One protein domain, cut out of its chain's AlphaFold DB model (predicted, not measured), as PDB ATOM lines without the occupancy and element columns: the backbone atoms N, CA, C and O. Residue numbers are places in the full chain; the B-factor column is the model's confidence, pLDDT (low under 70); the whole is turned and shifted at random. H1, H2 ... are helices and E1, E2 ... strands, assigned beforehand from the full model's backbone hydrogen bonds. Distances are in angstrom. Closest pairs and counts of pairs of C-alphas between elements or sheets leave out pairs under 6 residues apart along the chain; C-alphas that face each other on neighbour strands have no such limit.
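What this domain is: This is residues 5 to 141 of the 298 residues of the protein "Alpha-1,6-galactosidase" of Candidatus Sulfopaludibacter sp. SbA3 (UniProt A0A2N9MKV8). A small sheet of four short parallel strands, E1, E4, E5 and E6, makes one end of the domain, and two long helices, H2 and H4, run side by side and graze it with residues 68 to 72 and 110 to 117. The other end is rich in loops: the short strand pair E2 and E3, the short helix H1 and the long link of residues 22 to 49, with the short helix H3 nearer the middle. The printed part has 137 residues, with four named helices and six named strands in the order E1 E2 H1 E3 H2 E4 H3 H4 E5 E6; the parallel sheet runs E1 E4 E5 E6, and E2 and E3 are antiparallel. The class is mixed, helices and strands, with under half of the residues in named elements; the whole is compact, with a radius of gyration of the C-alphas of 13.8 A and spans of 41 by 30 by 30 A.

Where its parts are: E1, residues 5 to 7, begins at C-alpha 5 (60.555, 73.083, 0.526). E2 is residues 11 to 13, H1 residues 17 to 21 and E3 residues 50 to 52. H2, residues 58 to 74, is 23.6 A long and begins at C-alpha 58 (66.977, 86.451, -19.215). E4 is residues 79 to 82, 9.6 A, and H3 residues 85 to 89, 7.8 A. H4, residues 102 to 117, is 22.5 A long. E5 is residues 121 to 124, 9.8 A, and E6, residues 138 to 140, ends at C-alpha 140 (55.163, 62.754, -9.221).

How they stand to each other: In the sheet, E1 and E6 are edge strands. N 5 and O 79 of E1 and E4 are 2.9 A apart, N 80 and O 121 of E4 and E5 2.8 A, and N 124 and O 138 of E5 and E6 2.8 A, each within hydrogen-bond range. E4, H3, H4 and E5 form a strand-helix-strand unit, two parallel neighbour strands joined through helices, with a right-handed crossover. H2 and H4 touch, the C-alphas of His 69 and Gly 116 being 4.0 A apart, at a shallow tilt of 30 degrees, the same way. H4 touches H3 with residues 102 to 109 alone, closest at the C-alphas of Tyr 106 and Gly 88, 4.7 A. The C-alphas of Ala 52 in E3 and Trp 87 in H3, the closest of the two, are 5.7 A apart. E2 and E3 are antiparallel, with N 12 and O 51 at 2.8 A, within hydrogen-bond range. The closest C-alphas of E2 and H1, those of Ala 12 and Phe 19, are 6.4 A apart; H1 is apart from H2. In H1, H2 and H4 every O i to N i+4 pair is within hydrogen-bond range; in H3 0 of 1 is, but 2 of 2 O i to N i+3 pairs are.

The domain as a whole: The two C-alphas farthest apart, those of Thr 31 and Gly 76, are 41.9 A apart. The printed part has no cut. The long links are H1 to E3, H3 to H4 and E5 to E6, with 28, 12 and 13 residues. The mean pLDDT of the printed part is 97.5, and no printed residue is under 70.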
ATOM      1  N   LEU A   5      61.505  72.014   0.829       97.56
ATOM      2  CA  LEU A   5      60.555  73.083   0.526       97.56
ATOM      3  C   LEU A   5      59.698  72.771  -0.702       97.56
ATOM      4  O   LEU A   5      60.174  72.240  -1.703       97.56
ATOM      5  N   TRP A   6      58.418  73.133  -0.621       97.69
ATOM      6  CA  TRP A   6      57.504  73.152  -1.761       97.69
ATOM      7  C   TRP A   6      57.537  74.532  -2.422       97.69
ATOM      8  O   TRP A   6      57.486  75.550  -1.732       97.69
ATOM      9  N   LEU A   7      57.607  74.565  -3.751       97.25
ATOM     10  CA  LEU A   7      57.606  75.779  -4.562       97.25
ATOM     11  C   LEU A   7      56.727  75.565  -5.791       97.25
ATOM     12  O   LEU A   7      56.763  74.493  -6.383       97.25
ATOM     13  N   ALA A   8      56.032  76.607  -6.237       97.50
ATOM     14  CA  ALA A   8      55.387  76.640  -7.547       97.50
ATOM     15  C   ALA A   8      56.076  77.702  -8.424       97.50
ATOM     16  O   ALA A   8      55.591  78.828  -8.528       97.50
ATOM     17  N   PRO A   9      57.260  77.395  -8.987       97.31
ATOM     18  CA  PRO A   9      58.216  78.419  -9.410       97.31
ATOM     19  C   PRO A   9      57.782  79.200 -10.651       97.31
ATOM     20  O   PRO A   9      58.234  80.322 -10.851       97.31
ATOM     21  N   PHE A  10      56.924  78.625 -11.496       98.12
ATOM     22  CA  PHE A  10      56.537  79.250 -12.760       98.12
ATOM     23  C   PHE A  10      55.278  80.098 -12.676       98.12
ATOM     24  O   PHE A  10      55.020  80.843 -13.614       98.12
ATOM     25  N   ILE A  11      54.483  79.991 -11.614       97.88
ATOM     26  CA  ILE A  11      53.195  80.680 -11.529       97.88
ATOM     27  C   ILE A  11      53.269  81.906 -10.627       97.88
ATOM     28  O   ILE A  11      54.017  81.960  -9.654       97.88
ATOM     29  N   ALA A  12      52.415  82.877 -10.915       97.81
ATOM     30  CA  ALA A  12      52.128  83.979 -10.024       97.81
ATOM     31  C   ALA A  12      50.629  84.276 -10.016       97.81
ATOM     32  O   ALA A  12      49.962  84.285 -11.053       97.81
ATOM     33  N   GLU A  13      50.105  84.565  -8.831       96.56
ATOM     34  CA  GLU A  13      48.760  85.106  -8.663       96.56
ATOM     35  C   GLU A  13      48.742  86.585  -9.083       96.56
ATOM     36  O   GLU A  13      49.743  87.299  -8.937       96.56
ATOM     37  N   ARG A  14      47.585  87.087  -9.535       95.06
ATOM     38  CA  ARG A  14      47.417  88.486  -9.981       95.06
ATOM     39  C   ARG A  14      47.853  89.524  -8.938       95.06
ATOM     40  O   ARG A  14      48.319  90.600  -9.294       95.06
ATOM     41  N   GLN A  15      47.662  89.228  -7.656       95.19
ATOM     42  CA  GLN A  15      47.966  90.143  -6.548       95.19
ATOM     43  C   GLN A  15      49.412  90.017  -6.045       95.19
ATOM     44  O   GLN A  15      49.826  90.748  -5.145       95.19
ATOM     45  N   SER A  16      50.194  89.090  -6.603       97.00
ATOM     46  CA  SER A  16      51.577  88.883  -6.188       97.00
ATOM     47  C   SER A  16      52.454  90.092  -6.530       97.00
ATOM     48  O   SER A  16      52.260  90.795  -7.526       97.00
ATOM     49  N   ARG A  17      53.483  90.321  -5.707       97.25
ATOM     50  CA  ARG A  17      54.431  91.426  -5.916       97.25
ATOM     51  C   ARG A  17      55.177  91.310  -7.244       97.25
ATOM     52  O   ARG A  17      55.421  92.332  -7.875       97.25
ATOM     53  N   ILE A  18      55.527  90.091  -7.657       97.19
ATOM     54  CA  ILE A  18      56.222  89.837  -8.924       97.19
ATOM     55  C   ILE A  18      55.331  90.182 -10.120       97.19
ATOM     56  O   ILE A  18      55.787  90.880 -11.019       97.19
ATOM     57  N   PHE A  19      54.045  89.817 -10.081       97.50
ATOM     58  CA  PHE A  19      53.101  90.170 -11.140       97.50
ATOM     59  C   PHE A  19      52.898  91.685 -11.255       97.50
ATOM     60  O   PHE A  19      52.934  92.237 -12.351       97.50
ATOM     61  N   ALA A  20      52.749  92.373 -10.118       96.81
ATOM     62  CA  ALA A  20      52.559  93.820 -10.096       96.81
ATOM     63  C   ALA A  20      53.801  94.606 -10.555       96.81
ATOM     64  O   ALA A  20      53.664  95.657 -11.177       96.81
ATOM     65  N   ARG A  21      55.009  94.130 -10.224       97.31
ATOM     66  CA  ARG A  21      56.265  94.849 -10.498       97.31
ATOM     67  C   ARG A  21      56.896  94.500 -11.839       97.31
ATOM     68  O   ARG A  21      57.554  95.360 -12.407       97.31
ATOM     69  N   GLN A  22      56.720  93.270 -12.315       97.56
ATOM     70  CA  GLN A  22      57.400  92.745 -13.500       97.56
ATOM     71  C   GLN A  22      56.420  92.117 -14.509       97.56
ATOM     72  O   GLN A  22      56.571  90.955 -14.879       97.56
ATOM     73  N   PRO A  23      55.396  92.840 -15.001       96.62
ATOM     74  CA  PRO A  23      54.420  92.263 -15.931       96.62
ATOM     75  C   PRO A  23      55.039  91.789 -17.260       96.62
ATOM     76  O   PRO A  23      54.485  90.906 -17.913       96.62
ATOM     77  N   SER A  24      56.193  92.330 -17.670       97.44
ATOM     78  CA  SER A  24      56.912  91.914 -18.887       97.44
ATOM     79  C   SER A  24      57.535  90.518 -18.793       97.44
ATOM     80  O   SER A  24      57.792  89.914 -19.838       97.44
ATOM     81  N   TRP A  25      57.749  90.005 -17.576       98.62
ATOM     82  CA  TRP A  25      58.348  88.694 -17.309       98.62
ATOM     83  C   TRP A  25      57.409  87.520 -17.591       98.62
ATOM     84  O   TRP A  25      57.845  86.374 -17.606       98.62
ATOM     85  N   PHE A  26      56.118  87.780 -17.781       98.69
ATOM     86  CA  PHE A  26      55.116  86.740 -17.973       98.69
ATOM     87  C   PHE A  26      54.922  86.414 -19.450       98.69
ATOM     88  O   PHE A  26      55.072  87.279 -20.315       98.69
ATOM     89  N   ILE A  27      54.513  85.177 -19.731       98.56
ATOM     90  CA  ILE A  27      54.029  84.761 -21.050       98.56
ATOM     91  C   ILE A  27      52.868  85.684 -21.444       98.56
ATOM     92  O   ILE A  27      51.943  85.902 -20.657       98.56
ATOM     93  N   ARG A  28      52.908  86.236 -22.662       98.38
ATOM     94  CA  ARG A  28      51.964  87.273 -23.108       98.38
ATOM     95  C   ARG A  28      50.941  86.743 -24.101       98.38
ATOM     96  O   ARG A  28      51.225  85.836 -24.874       98.38
ATOM     97  N   ASP A  29      49.759  87.336 -24.132       97.69
ATOM     98  CA  ASP A  29      48.760  87.074 -25.165       97.69
ATOM     99  C   ASP A  29      49.053  87.869 -26.456       97.69
ATOM    100  O   ASP A  29      50.072  88.561 -26.581       97.69
ATOM    101  N   HIS A  30      48.148  87.784 -27.435       95.50
ATOM    102  CA  HIS A  30      48.247  88.481 -28.722       95.50
ATOM    103  C   HIS A  30      48.174  90.019 -28.610       95.50
ATOM    104  O   HIS A  30      48.678  90.714 -29.496       95.50
ATOM    105  N   THR A  31      47.643  90.553 -27.507       96.06
ATOM    106  CA  THR A  31      47.606  91.993 -27.188       96.06
ATOM    107  C   THR A  31      48.855  92.476 -26.447       96.06
ATOM    108  O   THR A  31      49.014  93.671 -26.225       96.06
ATOM    109  N   ASN A  32      49.777  91.558 -26.131       95.44
ATOM    110  CA  ASN A  32      51.012  91.810 -25.383       95.44
ATOM    111  C   ASN A  32      50.784  92.059 -23.879       95.44
ATOM    112  O   ASN A  32      51.686  92.538 -23.196       95.44
ATOM    113  N   ALA A  33      49.612  91.688 -23.357       97.31
ATOM    114  CA  ALA A  33      49.334  91.627 -21.924       97.31
ATOM    115  C   ALA A  33      49.701  90.240 -21.358       97.31
ATOM    116  O   ALA A  33      49.695  89.270 -22.119       97.31
ATOM    117  N   PRO A  34      49.992  90.094 -20.050       98.25
ATOM    118  CA  PRO A  34      50.177  88.779 -19.432       98.25
ATOM    119  C   PRO A  34      48.985  87.849 -19.700       98.25
ATOM    120  O   PRO A  34      47.838  88.233 -19.463       98.25
ATOM    121  N   LEU A  35      49.251  86.634 -20.187       98.44
ATOM    122  CA  LEU A  35      48.242  85.635 -20.543       98.44
ATOM    123  C   LEU A  35      47.716  84.938 -19.273       98.44
ATOM    124  O   LEU A  35      48.486  84.233 -18.618       98.44
ATOM    125  N   PRO A  36      46.426  85.095 -18.920       98.12
ATOM    126  CA  PRO A  36      45.812  84.340 -17.831       98.12
ATOM    127  C   PRO A  36      45.701  82.855 -18.201       98.12
ATOM    128  O   PRO A  36      45.275  82.524 -19.312       98.12
ATOM    129  N   ALA A  37      46.051  81.964 -17.274       97.62
ATOM    130  CA  ALA A  37      46.065  80.526 -17.526       97.62
ATOM    131  C   ALA A  37      44.680  79.956 -17.871       97.62
ATOM    132  O   ALA A  37      44.583  79.091 -18.735       97.62
ATOM    133  N   ASP A  38      43.608  80.474 -17.267       97.25
ATOM    134  CA  ASP A  38      42.220  80.026 -17.478       97.25
ATOM    135  C   ASP A  38      41.700  80.217 -18.914       97.25
ATOM    136  O   ASP A  38      40.704  79.608 -19.302       97.25
ATOM    137  N   ARG A  39      42.385  81.020 -19.737       97.44
ATOM    138  CA  ARG A  39      42.053  81.181 -21.160       97.44
ATOM    139  C   ARG A  39      42.521  80.024 -22.034       97.44
ATOM    140  O   ARG A  39      42.056  79.900 -23.164       97.44
ATOM    141  N   VAL A  40      43.483  79.233 -21.566       96.75
ATOM    142  CA  VAL A  40      44.150  78.204 -22.380       96.75
ATOM    143  C   VAL A  40      44.292  76.865 -21.659       96.75
ATOM    144  O   VAL A  40      44.428  75.836 -22.308       96.75
ATOM    145  N   THR A  41      44.236  76.847 -20.331       95.50
ATOM    146  CA  THR A  41      44.397  75.658 -19.496       95.50
ATOM    147  C   THR A  41      43.621  75.818 -18.181       95.50
ATOM    148  O   THR A  41      42.777  76.701 -18.048       95.50
ATOM    149  N   PHE A  42      43.870  74.952 -17.199       94.50
ATOM    150  CA  PHE A  42      43.332  75.108 -15.852       94.50
ATOM    151  C   PHE A  42      43.854  76.405 -15.201       94.50
ATOM    152  O   PHE A  42      45.056  76.675 -15.186       94.50
ATOM    153  N   GLY A  43      42.941  77.211 -14.650       94.50
ATOM    154  CA  GLY A  43      43.235  78.558 -14.148       94.50
ATOM    155  C   GLY A  43      44.069  78.634 -12.867       94.50
ATOM    156  O   GLY A  43      44.571  79.711 -12.550       94.50
ATOM    157  N   GLY A  44      44.220  77.522 -12.146       94.06
ATOM    158  CA  GLY A  44      44.855  77.460 -10.830       94.06
ATOM    159  C   GLY A  44      43.860  77.120  -9.721       94.06
ATOM    160  O   GLY A  44      42.675  77.435  -9.809       94.06
ATOM    161  N   TRP A  45      44.336  76.452  -8.671       90.44
ATOM    162  CA  TRP A  45      43.490  76.002  -7.554       90.44
ATOM    163  C   TRP A  45      43.425  77.003  -6.395       90.44
ATOM    164  O   TRP A  45      42.560  76.897  -5.529       90.44
ATOM    165  N   LYS A  46      44.331  77.987  -6.366       89.31
ATOM    166  CA  LYS A  46      44.407  79.011  -5.321       89.31
ATOM    167  C   LYS A  46      44.563  80.386  -5.958       89.31
ATOM    168  O   LYS A  46      45.513  80.598  -6.694       89.31
ATOM    169  N   GLN A  47      43.627  81.296  -5.691       93.44
ATOM    170  CA  GLN A  47      43.594  82.650  -6.274       93.44
ATOM    171  C   GLN A  47      43.748  82.689  -7.817       93.44
ATOM    172  O   GLN A  47      44.610  83.409  -8.334       93.44
ATOM    173  N   PRO A  48      42.946  81.918  -8.579       95.12
ATOM    174  CA  PRO A  48      42.975  81.989 -10.038       95.12
ATOM    175  C   PRO A  48      42.504  83.368 -10.561       95.12
ATOM    176  O   PRO A  48      41.743  84.061  -9.879       95.12
ATOM    177  N   PRO A  49      42.892  83.762 -11.788       96.75
ATOM    178  CA  PRO A  49      43.781  83.025 -12.677       96.75
ATOM    179  C   PRO A  49      45.258  83.235 -12.335       96.75
ATOM    180  O   PRO A  49      45.687  84.326 -11.949       96.75
ATOM    181  N   TRP A  50      46.047  82.189 -12.554       98.06
ATOM    182  CA  TRP A  50      47.503  82.265 -12.542       98.06
ATOM    183  C   TRP A  50      48.077  82.815 -13.839       98.06
ATOM    184  O   TRP A  50      47.479  82.709 -14.911       98.06
ATOM    185  N   TYR A  51      49.283  83.356 -13.718       98.44
ATOM    186  CA  TYR A  51      50.112  83.843 -14.811       98.44
ATOM    187  C   TYR A  51      51.456  83.138 -14.771       98.44
ATOM    188  O   TYR A  51      52.024  82.961 -13.697       98.44
ATOM    189  N   ALA A  52      51.964  82.743 -15.934       98.31
ATOM    190  CA  ALA A  52      53.195  81.974 -16.025       98.31
ATOM    191  C   ALA A  52      54.393  82.863 -16.376       98.31
ATOM    192  O   ALA A  52      54.322  83.648 -17.323       98.31
ATOM    193  N   LEU A  53      55.483  82.726 -15.625       98.75
ATOM    194  CA  LEU A  53      56.776  83.316 -15.945       98.75
ATOM    195  C   LEU A  53      57.327  82.723 -17.246       98.75
ATOM    196  O   LEU A  53      57.223  81.523 -17.507       98.75
ATOM    197  N   ASP A  54      57.938  83.575 -18.054       98.69
ATOM    198  CA  ASP A  54      58.535  83.211 -19.325       98.69
ATOM    199  C   ASP A  54      60.006  82.824 -19.149       98.69
ATOM    200  O   ASP A  54      60.886  83.678 -19.041       98.69
ATOM    201  N   GLY A  55      60.290  81.522 -19.178       98.62
ATOM    202  CA  GLY A  55      61.654  81.010 -19.036       98.62
ATOM    203  C   GLY A  55      62.612  81.401 -20.169       98.62
ATOM    204  O   GLY A  55      63.812  81.171 -20.049       98.62
ATOM    205  N   THR A  56      62.145  82.016 -21.260       98.81
ATOM    206  CA  THR A  56      63.030  82.583 -22.293       98.81
ATOM    207  C   THR A  56      63.552  83.974 -21.943       98.81
ATOM    208  O   THR A  56      64.521  84.420 -22.557       98.81
ATOM    209  N   HIS A  57      62.949  84.646 -20.959       98.75
ATOM    210  CA  HIS A  57      63.350  85.974 -20.516       98.75
ATOM    211  C   HIS A  57      64.612  85.884 -19.634       98.75
ATOM    212  O   HIS A  57      64.568  85.220 -18.595       98.75
ATOM    213  N   PRO A  58      65.726  86.563 -19.975       98.75
ATOM    214  CA  PRO A  58      66.977  86.451 -19.215       98.75
ATOM    215  C   PRO A  58      66.826  86.795 -17.728       98.75
ATOM    216  O   PRO A  58      67.272  86.036 -16.878       98.75
ATOM    217  N   GLU A  59      66.112  87.877 -17.399       98.75
ATOM    218  CA  GLU A  59      65.893  88.266 -15.994       98.75
ATOM    219  C   GLU A  59      65.040  87.259 -15.206       98.75
ATOM    220  O   GLU A  59      65.239  87.101 -14.006       98.75
ATOM    221  N   VAL A  60      64.131  86.533 -15.869       98.81
ATOM    222  CA  VAL A  60      63.360  85.458 -15.223       98.81
ATOM    223  C   VAL A  60      64.273  84.282 -14.900       98.81
ATOM    224  O   VAL A  60      64.164  83.710 -13.821       98.81
ATOM    225  N   GLN A  61      65.189  83.931 -15.807       98.94
ATOM    226  CA  GLN A  61      66.185  82.891 -15.542       98.94
ATOM    227  C   GLN A  61      67.077  83.287 -14.362       98.94
ATOM    228  O   GLN A  61      67.227  82.493 -13.439       98.94
ATOM    229  N   THR A  62      67.596  84.519 -14.337       98.88
ATOM    230  CA  THR A  62      68.375  85.029 -13.195       98.88
ATOM    231  C   THR A  62      67.572  84.959 -11.899       98.88
ATOM    232  O   THR A  62      68.051  84.402 -10.918       98.88
ATOM    233  N   TYR A  63      66.324  85.431 -11.904       98.75
ATOM    234  CA  TYR A  63      65.458  85.398 -10.728       98.75
ATOM    235  C   TYR A  63      65.212  83.979 -10.199       98.75
ATOM    236  O   TYR A  63      65.297  83.748  -8.994       98.75
ATOM    237  N   LEU A  64      64.905  83.021 -11.079       98.81
ATOM    238  CA  LEU A  64      64.665  81.629 -10.688       98.81
ATOM    239  C   LEU A  64      65.930  80.971 -10.122       98.81
ATOM    240  O   LEU A  64      65.851  80.233  -9.141       98.81
ATOM    241  N   GLU A  65      67.085  81.245 -10.728       98.88
ATOM    242  CA  GLU A  65      68.380  80.764 -10.248       98.88
ATOM    243  C   GLU A  65      68.711  81.339  -8.868       98.88
ATOM    244  O   GLU A  65      68.996  80.578  -7.944       98.88
ATOM    245  N   GLU A  66      68.596  82.657  -8.695       98.62
ATOM    246  CA  GLU A  66      68.862  83.346  -7.428       98.62
ATOM    247  C   GLU A  66      67.899  82.918  -6.319       98.62
ATOM    248  O   GLU A  66      68.342  82.652  -5.203       98.62
ATOM    249  N   LEU A  67      66.602  82.779  -6.619       98.19
ATOM    250  CA  LEU A  67      65.598  82.312  -5.661       98.19
ATOM    251  C   LEU A  67      65.988  80.950  -5.082       98.19
ATOM    252  O   LEU A  67      66.027  80.767  -3.867       98.19
ATOM    253  N   VAL A  68      66.281  79.980  -5.948       98.56
ATOM    254  CA  VAL A  68      66.599  78.617  -5.507       98.56
ATOM    255  C   VAL A  68      67.983  78.574  -4.853       98.56
ATOM    256  O   VAL A  68      68.151  77.892  -3.841       98.56
ATOM    257  N   HIS A  69      68.946  79.352  -5.358       98.50
ATOM    258  CA  HIS A  69      70.266  79.503  -4.746       98.50
ATOM    259  C   HIS A  69      70.181  80.030  -3.316       98.50
ATOM    260  O   HIS A  69      70.808  79.471  -2.414       98.50
ATOM    261  N   GLN A  70      69.367  81.062  -3.097       98.25
ATOM    262  CA  GLN A  70      69.144  81.646  -1.784       98.25
ATOM    263  C   GLN A  70      68.551  80.612  -0.822       98.25
ATOM    264  O   GLN A  70      69.098  80.381   0.256       98.25
ATOM    265  N   LEU A  71      67.491  79.912  -1.236       97.88
ATOM    266  CA  LEU A  71      66.859  78.865  -0.427       97.88
ATOM    267  C   LEU A  71      67.833  77.716  -0.102       97.88
ATOM    268  O   LEU A  71      67.862  77.206   1.020       97.88
ATOM    269  N   ARG A  72      68.684  77.328  -1.056       97.56
ATOM    270  CA  ARG A  72      69.698  76.281  -0.868       97.56
ATOM    271  C   ARG A  72      70.813  76.701   0.092       97.56
ATOM    272  O   ARG A  72      71.234  75.892   0.923       97.56
ATOM    273  N   ARG A  73      71.347  77.917  -0.060       96.69
ATOM    274  CA  ARG A  73      72.530  78.399   0.674       96.69
ATOM    275  C   ARG A  73      72.187  78.981   2.032       96.69
ATOM    276  O   ARG A  73      72.857  78.652   3.003       96.69
ATOM    277  N   GLU A  74      71.172  79.832   2.091       95.50
ATOM    278  CA  GLU A  74      70.826  80.559   3.309       95.50
ATOM    279  C   GLU A  74      69.932  79.726   4.223       95.50
ATOM    280  O   GLU A  74      70.097  79.766   5.439       95.50
ATOM    281  N   TRP A  75      68.985  78.964   3.660       95.69
ATOM    282  CA  TRP A  75      68.029  78.177   4.455       95.69
ATOM    283  C   TRP A  75      68.406  76.695   4.538       95.69
ATOM    284  O   TRP A  75      67.787  75.937   5.283       95.69
ATOM    285  N   GLY A  76      69.435  76.275   3.797       96.75
ATOM    286  CA  GLY A  76      69.946  74.908   3.825       96.75
ATOM    287  C   GLY A  76      69.030  73.878   3.163       96.75
ATOM    288  O   GLY A  76      69.185  72.695   3.445       96.75
ATOM    289  N   CYS A  77      68.082  74.289   2.309       98.19
ATOM    290  CA  CYS A  77      67.168  73.358   1.644       98.19
ATOM    291  C   CYS A  77      67.920  72.395   0.716       98.19
ATOM    292  O   CYS A  77      68.552  72.836  -0.243       98.19
ATOM    293  N   THR A  78      67.818  71.089   0.963       97.69
ATOM    294  CA  THR A  78      68.432  70.039   0.125       97.69
ATOM    295  C   THR A  78      67.416  69.336  -0.773       97.69
ATOM    296  O   THR A  78      67.801  68.554  -1.639       97.69
ATOM    297  N   TYR A  79      66.126  69.641  -0.617       98.38
ATOM    298  CA  TYR A  79      65.035  69.053  -1.386       98.38
ATOM    299  C   TYR A  79      64.006  70.112  -1.789       98.38
ATOM    300  O   TYR A  79      63.518  70.868  -0.944       98.38
ATOM    301  N   PHE A  80      63.620  70.123  -3.064       98.62
ATOM    302  CA  PHE A  80      62.607  71.023  -3.609       98.62
ATOM    303  C   PHE A  80      61.502  70.236  -4.327       98.62
ATOM    304  O   PHE A  80      61.755  69.613  -5.358       98.62
ATOM    305  N   LYS A  81      60.260  70.305  -3.824       98.56
ATOM    306  CA  LYS A  81      59.055  69.855  -4.547       98.56
ATOM    307  C   LYS A  81      58.564  71.002  -5.428       98.56
ATOM    308  O   LYS A  81      58.044  71.987  -4.914       98.56
ATOM    309  N   LEU A  82      58.765  70.878  -6.736       98.50
ATOM    310  CA  LEU A  82      58.469  71.892  -7.748       98.50
ATOM    311  C   LEU A  82      57.113  71.613  -8.394       98.50
ATOM    312  O   LEU A  82      57.006  70.796  -9.307       98.50
ATOM    313  N   ASP A  83      56.083  72.270  -7.892       97.38
ATOM    314  CA  ASP A  83      54.693  72.095  -8.287       97.38
ATOM    315  C   ASP A  83      54.237  73.110  -9.335       97.38
ATOM    316  O   ASP A  83      54.940  74.073  -9.640       97.38
ATOM    317  N   ALA A  84      53.072  72.877  -9.937       96.56
ATOM    318  CA  ALA A  84      52.574  73.666 -11.062       96.56
ATOM    319  C   ALA A  84      53.616  73.835 -12.195       96.56
ATOM    320  O   ALA A  84      53.615  74.826 -12.932       96.56
ATOM    321  N   ASN A  85      54.511  72.855 -12.374       96.69
ATOM    322  CA  ASN A  85      55.624  72.979 -13.315       96.69
ATOM    323  C   ASN A  85      55.160  73.065 -14.777       96.69
ATOM    324  O   ASN A  85      55.811  73.704 -15.602       96.69
ATOM    325  N   PHE A  86      54.018  72.453 -15.103       96.88
ATOM    326  CA  PHE A  86      53.393  72.500 -16.425       96.88
ATOM    327  C   PHE A  86      53.177  73.924 -16.949       96.88
ATOM    328  O   PHE A  86      53.316  74.146 -18.152       96.88
ATOM    329  N   TRP A  87      52.898  74.901 -16.079       97.94
ATOM    330  CA  TRP A  87      52.630  76.276 -16.505       97.94
ATOM    331  C   TRP A  87      53.860  76.962 -17.110       97.94
ATOM    332  O   TRP A  87      53.697  77.818 -17.976       97.94
ATOM    333  N   GLY A  88      55.082  76.520 -16.788       97.50
ATOM    334  CA  GLY A  88      56.285  76.970 -17.501       97.50
ATOM    335  C   GLY A  88      56.301  76.573 -18.990       97.50
ATOM    336  O   GLY A  88      57.047  77.152 -19.773       97.50
ATOM    337  N   ALA A  89      55.458  75.613 -19.395       97.38
ATOM    338  CA  ALA A  89      55.238  75.169 -20.776       97.38
ATOM    339  C   ALA A  89      53.834  75.541 -21.307       97.38
ATOM    340  O   ALA A  89      53.305  74.869 -22.206       97.38
ATOM    341  N   MET A  90      53.204  76.581 -20.746       95.88
ATOM    342  CA  MET A  90      51.868  77.031 -21.150       95.88
ATOM    343  C   MET A  90      51.821  77.358 -22.656       95.88
ATOM    344  O   MET A  90      52.745  77.941 -23.222       95.88
ATOM    345  N   HIS A  91      50.750  76.934 -23.332       95.25
ATOM    346  CA  HIS A  91      50.556  77.172 -24.767       95.25
ATOM    347  C   HIS A  91      49.741  78.438 -25.041       95.25
ATOM    348  O   HIS A  91      49.177  79.043 -24.138       95.25
ATOM    349  N   GLY A  92      49.647  78.819 -26.318       93.62
ATOM    350  CA  GLY A  92      48.800  79.930 -26.766       93.62
ATOM    351  C   GLY A  92      49.339  81.323 -26.432       93.62
ATOM    352  O   GLY A  92      48.691  82.313 -26.761       93.62
ATOM    353  N   GLY A  93      50.515  81.406 -25.806       95.25
ATOM    354  CA  GLY A  93      51.190  82.655 -25.487       95.25
ATOM    355  C   GLY A  93      52.406  82.941 -26.365       95.25
ATOM    356  O   GLY A  93      52.878  82.087 -27.116       95.25
ATOM    357  N   ARG A  94      52.905  84.169 -26.254       97.62
ATOM    358  CA  ARG A  94      54.137  84.666 -26.865       97.62
ATOM    359  C   ARG A  94      55.218  84.795 -25.803       97.62
ATOM    360  O   ARG A  94      54.953  85.298 -24.709       97.62
ATOM    361  N   PHE A  95      56.422  84.383 -26.174       98.31
ATOM    362  CA  PHE A  95      57.616  84.419 -25.338       98.31
ATOM    363  C   PHE A  95      58.495  85.638 -25.677       98.31
ATOM    364  O   PHE A  95      58.289  86.318 -26.686       98.31
ATOM    365  N   HIS A  96      59.462  85.934 -24.817       98.31
ATOM    366  CA  HIS A  96      60.487  86.955 -24.960       98.31
ATOM    367  C   HIS A  96      61.413  86.601 -26.121       98.31
ATOM    368  O   HIS A  96      61.691  87.462 -26.948       98.31
ATOM    369  N   ASP A  97      61.816  85.333 -26.227       98.31
ATOM    370  CA  ASP A  97      62.414  84.787 -27.441       98.31
ATOM    371  C   ASP A  97      61.300  84.314 -28.395       98.31
ATOM    372  O   ASP A  97      60.722  83.246 -28.178       98.31
ATOM    373  N   PRO A  98      60.981  85.061 -29.470       97.44
ATOM    374  CA  PRO A  98      59.893  84.701 -30.376       97.44
ATOM    375  C   PRO A  98      60.192  83.453 -31.217       97.44
ATOM    376  O   PRO A  98      59.295  82.955 -31.893       97.44
ATOM    377  N   LYS A  99      61.441  82.967 -31.220       98.06
ATOM    378  CA  LYS A  99      61.841  81.749 -31.936       98.06
ATOM    379  C   LYS A  99      61.744  80.503 -31.062       98.06
ATOM    380  O   LYS A  99      61.779  79.400 -31.599       98.06
ATOM    381  N   ALA A 100      61.628  80.671 -29.746       98.19
ATOM    382  CA  ALA A 100      61.529  79.564 -28.816       98.19
ATOM    383  C   ALA A 100      60.122  78.955 -28.811       98.19
ATOM    384  O   ALA A 100      59.093  79.632 -28.807       98.19
ATOM    385  N   THR A 101      60.086  77.637 -28.739       98.44
ATOM    386  CA  THR A 101      58.907  76.851 -28.405       98.44
ATOM    387  C   THR A 101      58.610  76.933 -26.904       98.44
ATOM    388  O   THR A 101      59.487  77.186 -26.078       98.44
ATOM    389  N   ARG A 102      57.377  76.592 -26.510       97.88
ATOM    390  CA  ARG A 102      57.001  76.459 -25.087       97.88
ATOM    391  C   ARG A 102      57.840  75.429 -24.320       97.88
ATOM    392  O   ARG A 102      57.990  75.530 -23.108       97.88
ATOM    393  N   VAL A 103      58.368  74.424 -25.023       98.56
ATOM    394  CA  VAL A 103      59.248  73.407 -24.432       98.56
ATOM    395  C   VAL A 103      60.610  74.018 -24.126       98.56
ATOM    396  O   VAL A 103      61.119  73.824 -23.027       98.56
ATOM    397  N   GLU A 104      61.179  74.800 -25.045       98.69
ATOM    398  CA  GLU A 104      62.429  75.526 -24.797       98.69
ATOM    399  C   GLU A 104      62.267  76.561 -23.682       98.69
ATOM    400  O   GLU A 104      63.143  76.652 -22.826       98.69
ATOM    401  N   ALA A 105      61.137  77.274 -23.627       98.69
ATOM    402  CA  ALA A 105      60.824  78.195 -22.533       98.69
ATOM    403  C   ALA A 105      60.851  77.491 -21.164       98.69
ATOM    404  O   ALA A 105      61.595  77.900 -20.272       98.69
ATOM    405  N   TYR A 106      60.114  76.384 -21.024       98.81
ATOM    406  CA  TYR A 106      60.105  75.574 -19.803       98.81
ATOM    407  C   TYR A 106      61.503  75.076 -19.424       98.81
ATOM    408  O   TYR A 106      61.918  75.194 -18.271       98.81
ATOM    409  N   ARG A 107      62.244  74.529 -20.397       98.88
ATOM    410  CA  ARG A 107      63.569  73.954 -20.152       98.88
ATOM    411  C   ARG A 107      64.573  75.006 -19.693       98.88
ATOM    412  O   ARG A 107      65.242  74.762 -18.699       98.88
ATOM    413  N   ARG A 108      64.617  76.185 -20.325       98.88
ATOM    414  CA  ARG A 108      65.502  77.293 -19.912       98.88
ATOM    415  C   ARG A 108      65.217  77.754 -18.477       98.88
ATOM    416  O   ARG A 108      66.145  77.984 -17.705       98.88
ATOM    417  N   GLY A 109      63.941  77.827 -18.088       98.81
ATOM    418  CA  GLY A 109      63.551  78.141 -16.711       98.81
ATOM    419  C   GLY A 109      63.938  77.047 -15.705       98.81
ATOM    420  O   GLY A 109      64.485  77.339 -14.645       98.81
ATOM    421  N   MET A 110      63.726  75.775 -16.047       98.81
ATOM    422  CA  MET A 110      64.148  74.642 -15.213       98.81
ATOM    423  C   MET A 110      65.672  74.512 -15.100       98.81
ATOM    424  O   MET A 110      66.177  74.139 -14.045       98.81
ATOM    425  N   GLU A 111      66.419  74.823 -16.158       98.88
ATOM    426  CA  GLU A 111      67.884  74.870 -16.133       98.88
ATOM    427  C   GLU A 111      68.380  75.944 -15.163       98.88
ATOM    428  O   GLU A 111      69.329  75.692 -14.423       98.88
ATOM    429  N   ALA A 112      67.714  77.101 -15.100       98.88
ATOM    430  CA  ALA A 112      68.004  78.131 -14.108       98.88
ATOM    431  C   ALA A 112      67.743  77.658 -12.670       98.88
ATOM    432  O   ALA A 112      68.625  77.760 -11.817       98.88
ATOM    433  N   ILE A 113      66.583  77.037 -12.424       98.81
ATOM    434  CA  ILE A 113      66.258  76.400 -11.135       98.81
ATOM    435  C   ILE A 113      67.336  75.379 -10.746       98.81
ATOM    436  O   ILE A 113      67.791  75.360  -9.604       98.81
ATOM    437  N   ARG A 114      67.783  74.546 -11.695       98.50
ATOM    438  CA  ARG A 114      68.812  73.526 -11.459       98.50
ATOM    439  C   ARG A 114      70.177  74.128 -11.135       98.50
ATOM    440  O   ARG A 114      70.845  73.620 -10.240       98.50
ATOM    441  N   ARG A 115      70.584  75.211 -11.809       98.69
ATOM    442  CA  ARG A 115      71.818  75.940 -11.465       98.69
ATOM    443  C   ARG A 115      71.755  76.504 -10.044       98.69
ATOM    444  O   ARG A 115      72.698  76.308  -9.282       98.69
ATOM    445  N   GLY A 116      70.625  77.104  -9.664       98.38
ATOM    446  CA  GLY A 116      70.412  77.627  -8.313       98.38
ATOM    447  C   GLY A 116      70.404  76.535  -7.239       98.38
ATOM    448  O   GLY A 116      71.005  76.696  -6.179       98.38
ATOM    449  N   GLY A 117      69.775  75.393  -7.530       97.81
ATOM    450  CA  GLY A 117      69.659  74.261  -6.605       97.81
ATOM    451  C   GLY A 117      70.957  73.488  -6.370       97.81
ATOM    452  O   GLY A 117      71.094  72.849  -5.327       97.81
ATOM    453  N   GLY A 118      71.916  73.552  -7.297       97.12
ATOM    454  CA  GLY A 118      73.186  72.838  -7.185       97.12
ATOM    455  C   GLY A 118      72.984  71.325  -7.066       97.12
ATOM    456  O   GLY A 118      72.531  70.675  -8.004       97.12
ATOM    457  N   ASP A 119      73.337  70.773  -5.907       96.44
ATOM    458  CA  ASP A 119      73.222  69.351  -5.567       96.44
ATOM    459  C   ASP A 119      71.870  68.957  -4.944       96.44
ATOM    460  O   ASP A 119      71.663  67.790  -4.616       96.44
ATOM    461  N   ALA A 120      70.940  69.903  -4.780       98.25
ATOM    462  CA  ALA A 120      69.640  69.635  -4.176       98.25
ATOM    463  C   ALA A 120      68.769  68.689  -5.017       98.25
ATOM    464  O   ALA A 120      68.731  68.737  -6.250       98.25
ATOM    465  N   PHE A 121      67.966  67.875  -4.335       98.44
ATOM    466  CA  PHE A 121      67.005  66.993  -4.970       98.44
ATOM    467  C   PHE A 121      65.786  67.774  -5.489       98.44
ATOM    468  O   PHE A 121      64.950  68.235  -4.717       98.44
ATOM    469  N   LEU A 122      65.657  67.910  -6.810       98.75
ATOM    470  CA  LEU A 122      64.468  68.450  -7.468       98.75
ATOM    471  C   LEU A 122      63.429  67.357  -7.768       98.75
ATOM    472  O   LEU A 122      63.658  66.487  -8.613       98.75
ATOM    473  N   LEU A 123      62.266  67.444  -7.128       98.62
ATOM    474  CA  LEU A 123      61.074  66.659  -7.447       98.62
ATOM    475  C   LEU A 123      60.147  67.482  -8.350       98.62
ATOM    476  O   LEU A 123      59.639  68.520  -7.934       98.62
ATOM    477  N   GLY A 124      59.870  67.007  -9.561       98.38
ATOM    478  CA  GLY A 124      58.833  67.581 -10.415       98.38
ATOM    479  C   GLY A 124      57.430  67.154  -9.975       98.38
ATOM    480  O   GLY A 124      57.144  65.963  -9.873       98.38
ATOM    481  N   CYS A 125      56.528  68.115  -9.796       97.81
ATOM    482  CA  CYS A 125      55.109  67.922  -9.504       97.81
ATOM    483  C   CYS A 125      54.256  68.705 -10.518       97.81
ATOM    484  O   CYS A 125      54.613  69.810 -10.930       97.81
ATOM    485  N   ASN A 126      53.191  68.073 -11.029       95.62
ATOM    486  CA  ASN A 126      52.456  68.527 -12.220       95.62
ATOM    487  C   ASN A 126      53.385  68.962 -13.372       95.62
ATOM    488  O   ASN A 126      53.139  69.961 -14.046       95.62
ATOM    489  N   HIS A 127      54.497  68.255 -13.566       97.56
ATOM    490  CA  HIS A 127      55.507  68.643 -14.539       97.56
ATOM    491  C   HIS A 127      55.213  68.024 -15.917       97.56
ATOM    492  O   HIS A 127      54.656  66.927 -16.013       97.56
ATOM    493  N   PRO A 128      55.586  68.700 -17.015       96.62
ATOM    494  CA  PRO A 128      55.450  68.135 -18.345       96.62
ATOM    495  C   PRO A 128      56.528  67.057 -18.544       96.62
ATOM    496  O   PRO A 128      57.705  67.367 -18.710       96.62
ATOM    497  N   MET A 129      56.114  65.787 -18.537       95.06
ATOM    498  CA  MET A 129      56.994  64.609 -18.470       95.06
ATOM    499  C   MET A 129      58.194  64.658 -19.434       95.06
ATOM    500  O   MET A 129      59.337  64.617 -18.987       95.06
ATOM    501  N   TRP A 130      57.954  64.785 -20.745       96.44
ATOM    502  CA  TRP A 130      59.038  64.786 -21.738       96.44
ATOM    503  C   TRP A 130      59.941  66.025 -21.656       96.44
ATOM    504  O   TRP A 130      61.161  65.862 -21.636       96.44
ATOM    505  N   PRO A 131      59.405  67.258 -21.551       98.06
ATOM    506  CA  PRO A 131      60.248  68.433 -21.343       98.06
ATOM    507  C   PRO A 131      61.138  68.382 -20.094       98.06
ATOM    508  O   PRO A 131      62.200  69.004 -20.112       98.06
ATOM    509  N   SER A 132      60.751  67.658 -19.037       98.44
ATOM    510  CA  SER A 132      61.520  67.560 -17.784       98.44
ATOM    511  C   SER A 132      62.702  66.584 -17.816       98.44
ATOM    512  O   SER A 132      63.458  66.533 -16.846       98.44
ATOM    513  N   LEU A 133      62.896  65.817 -18.896       97.62
ATOM    514  CA  LEU A 133      64.007  64.867 -18.996       97.62
ATOM    515  C   LEU A 133      65.365  65.557 -18.766       97.62
ATOM    516  O   LEU A 133      65.691  66.559 -19.415       97.62
ATOM    517  N   GLY A 134      66.144  65.000 -17.831       96.75
ATOM    518  CA  GLY A 134      67.462  65.503 -17.424       96.75
ATOM    519  C   GLY A 134      67.446  66.754 -16.534       96.75
ATOM    520  O   GLY A 134      68.512  67.311 -16.274       96.75
ATOM    521  N   LEU A 135      66.272  67.219 -16.090       98.31
ATOM    522  CA  LEU A 135      66.113  68.460 -15.315       98.31
ATOM    523  C   LEU A 135      65.572  68.251 -13.893       98.31
ATOM    524  O   LEU A 135      65.612  69.182 -13.093       98.31
ATOM    525  N   ILE A 136      65.079  67.054 -13.575       98.44
ATOM    526  CA  ILE A 136      64.551  66.672 -12.257       98.44
ATOM    527  C   ILE A 136      65.141  65.325 -11.829       98.44
ATOM    528  O   ILE A 136      65.522  64.523 -12.681       98.44
ATOM    529  N   HIS A 137      65.201  65.077 -10.521       98.38
ATOM    530  CA  HIS A 137      65.661  63.808  -9.946       98.38
ATOM    531  C   HIS A 137      64.500  62.879  -9.584       98.38
ATOM    532  O   HIS A 137      64.647  61.660  -9.658       98.38
ATOM    533  N   GLY A 138      63.358  63.453  -9.195       97.94
ATOM    534  CA  GLY A 138      62.129  62.724  -8.895       97.94
ATOM    535  C   GLY A 138      60.939  63.257  -9.684       97.94
ATOM    536  O   GLY A 138      60.936  64.421 -10.087       97.94
ATOM    537  N   SER A 139      59.917  62.426  -9.879       97.88
ATOM    538  CA  SER A 139      58.707  62.755 -10.637       97.88
ATOM    539  C   SER A 139      57.464  62.239  -9.926       97.88
ATOM    540  O   SER A 139      57.330  61.034  -9.721       97.88
ATOM    541  N   ARG A 140      56.524  63.140  -9.615       98.00
ATOM    542  CA  ARG A 140      55.163  62.754  -9.221       98.00
ATOM    543  C   ARG A 140      54.527  61.930 -10.333       98.00
ATOM    544  O   ARG A 140      54.262  62.443 -11.423       98.00
ATOM    545  N   SER A 141      54.263  60.662 -10.040       95.38
ATOM    546  CA  SER A 141      53.740  59.691 -11.000       95.38
ATOM    547  C   SER A 141      52.218  59.565 -10.980       95.38
ATOM    548  O   SER A 141      51.675  58.826 -11.799       95.38
TER     549      SER A 141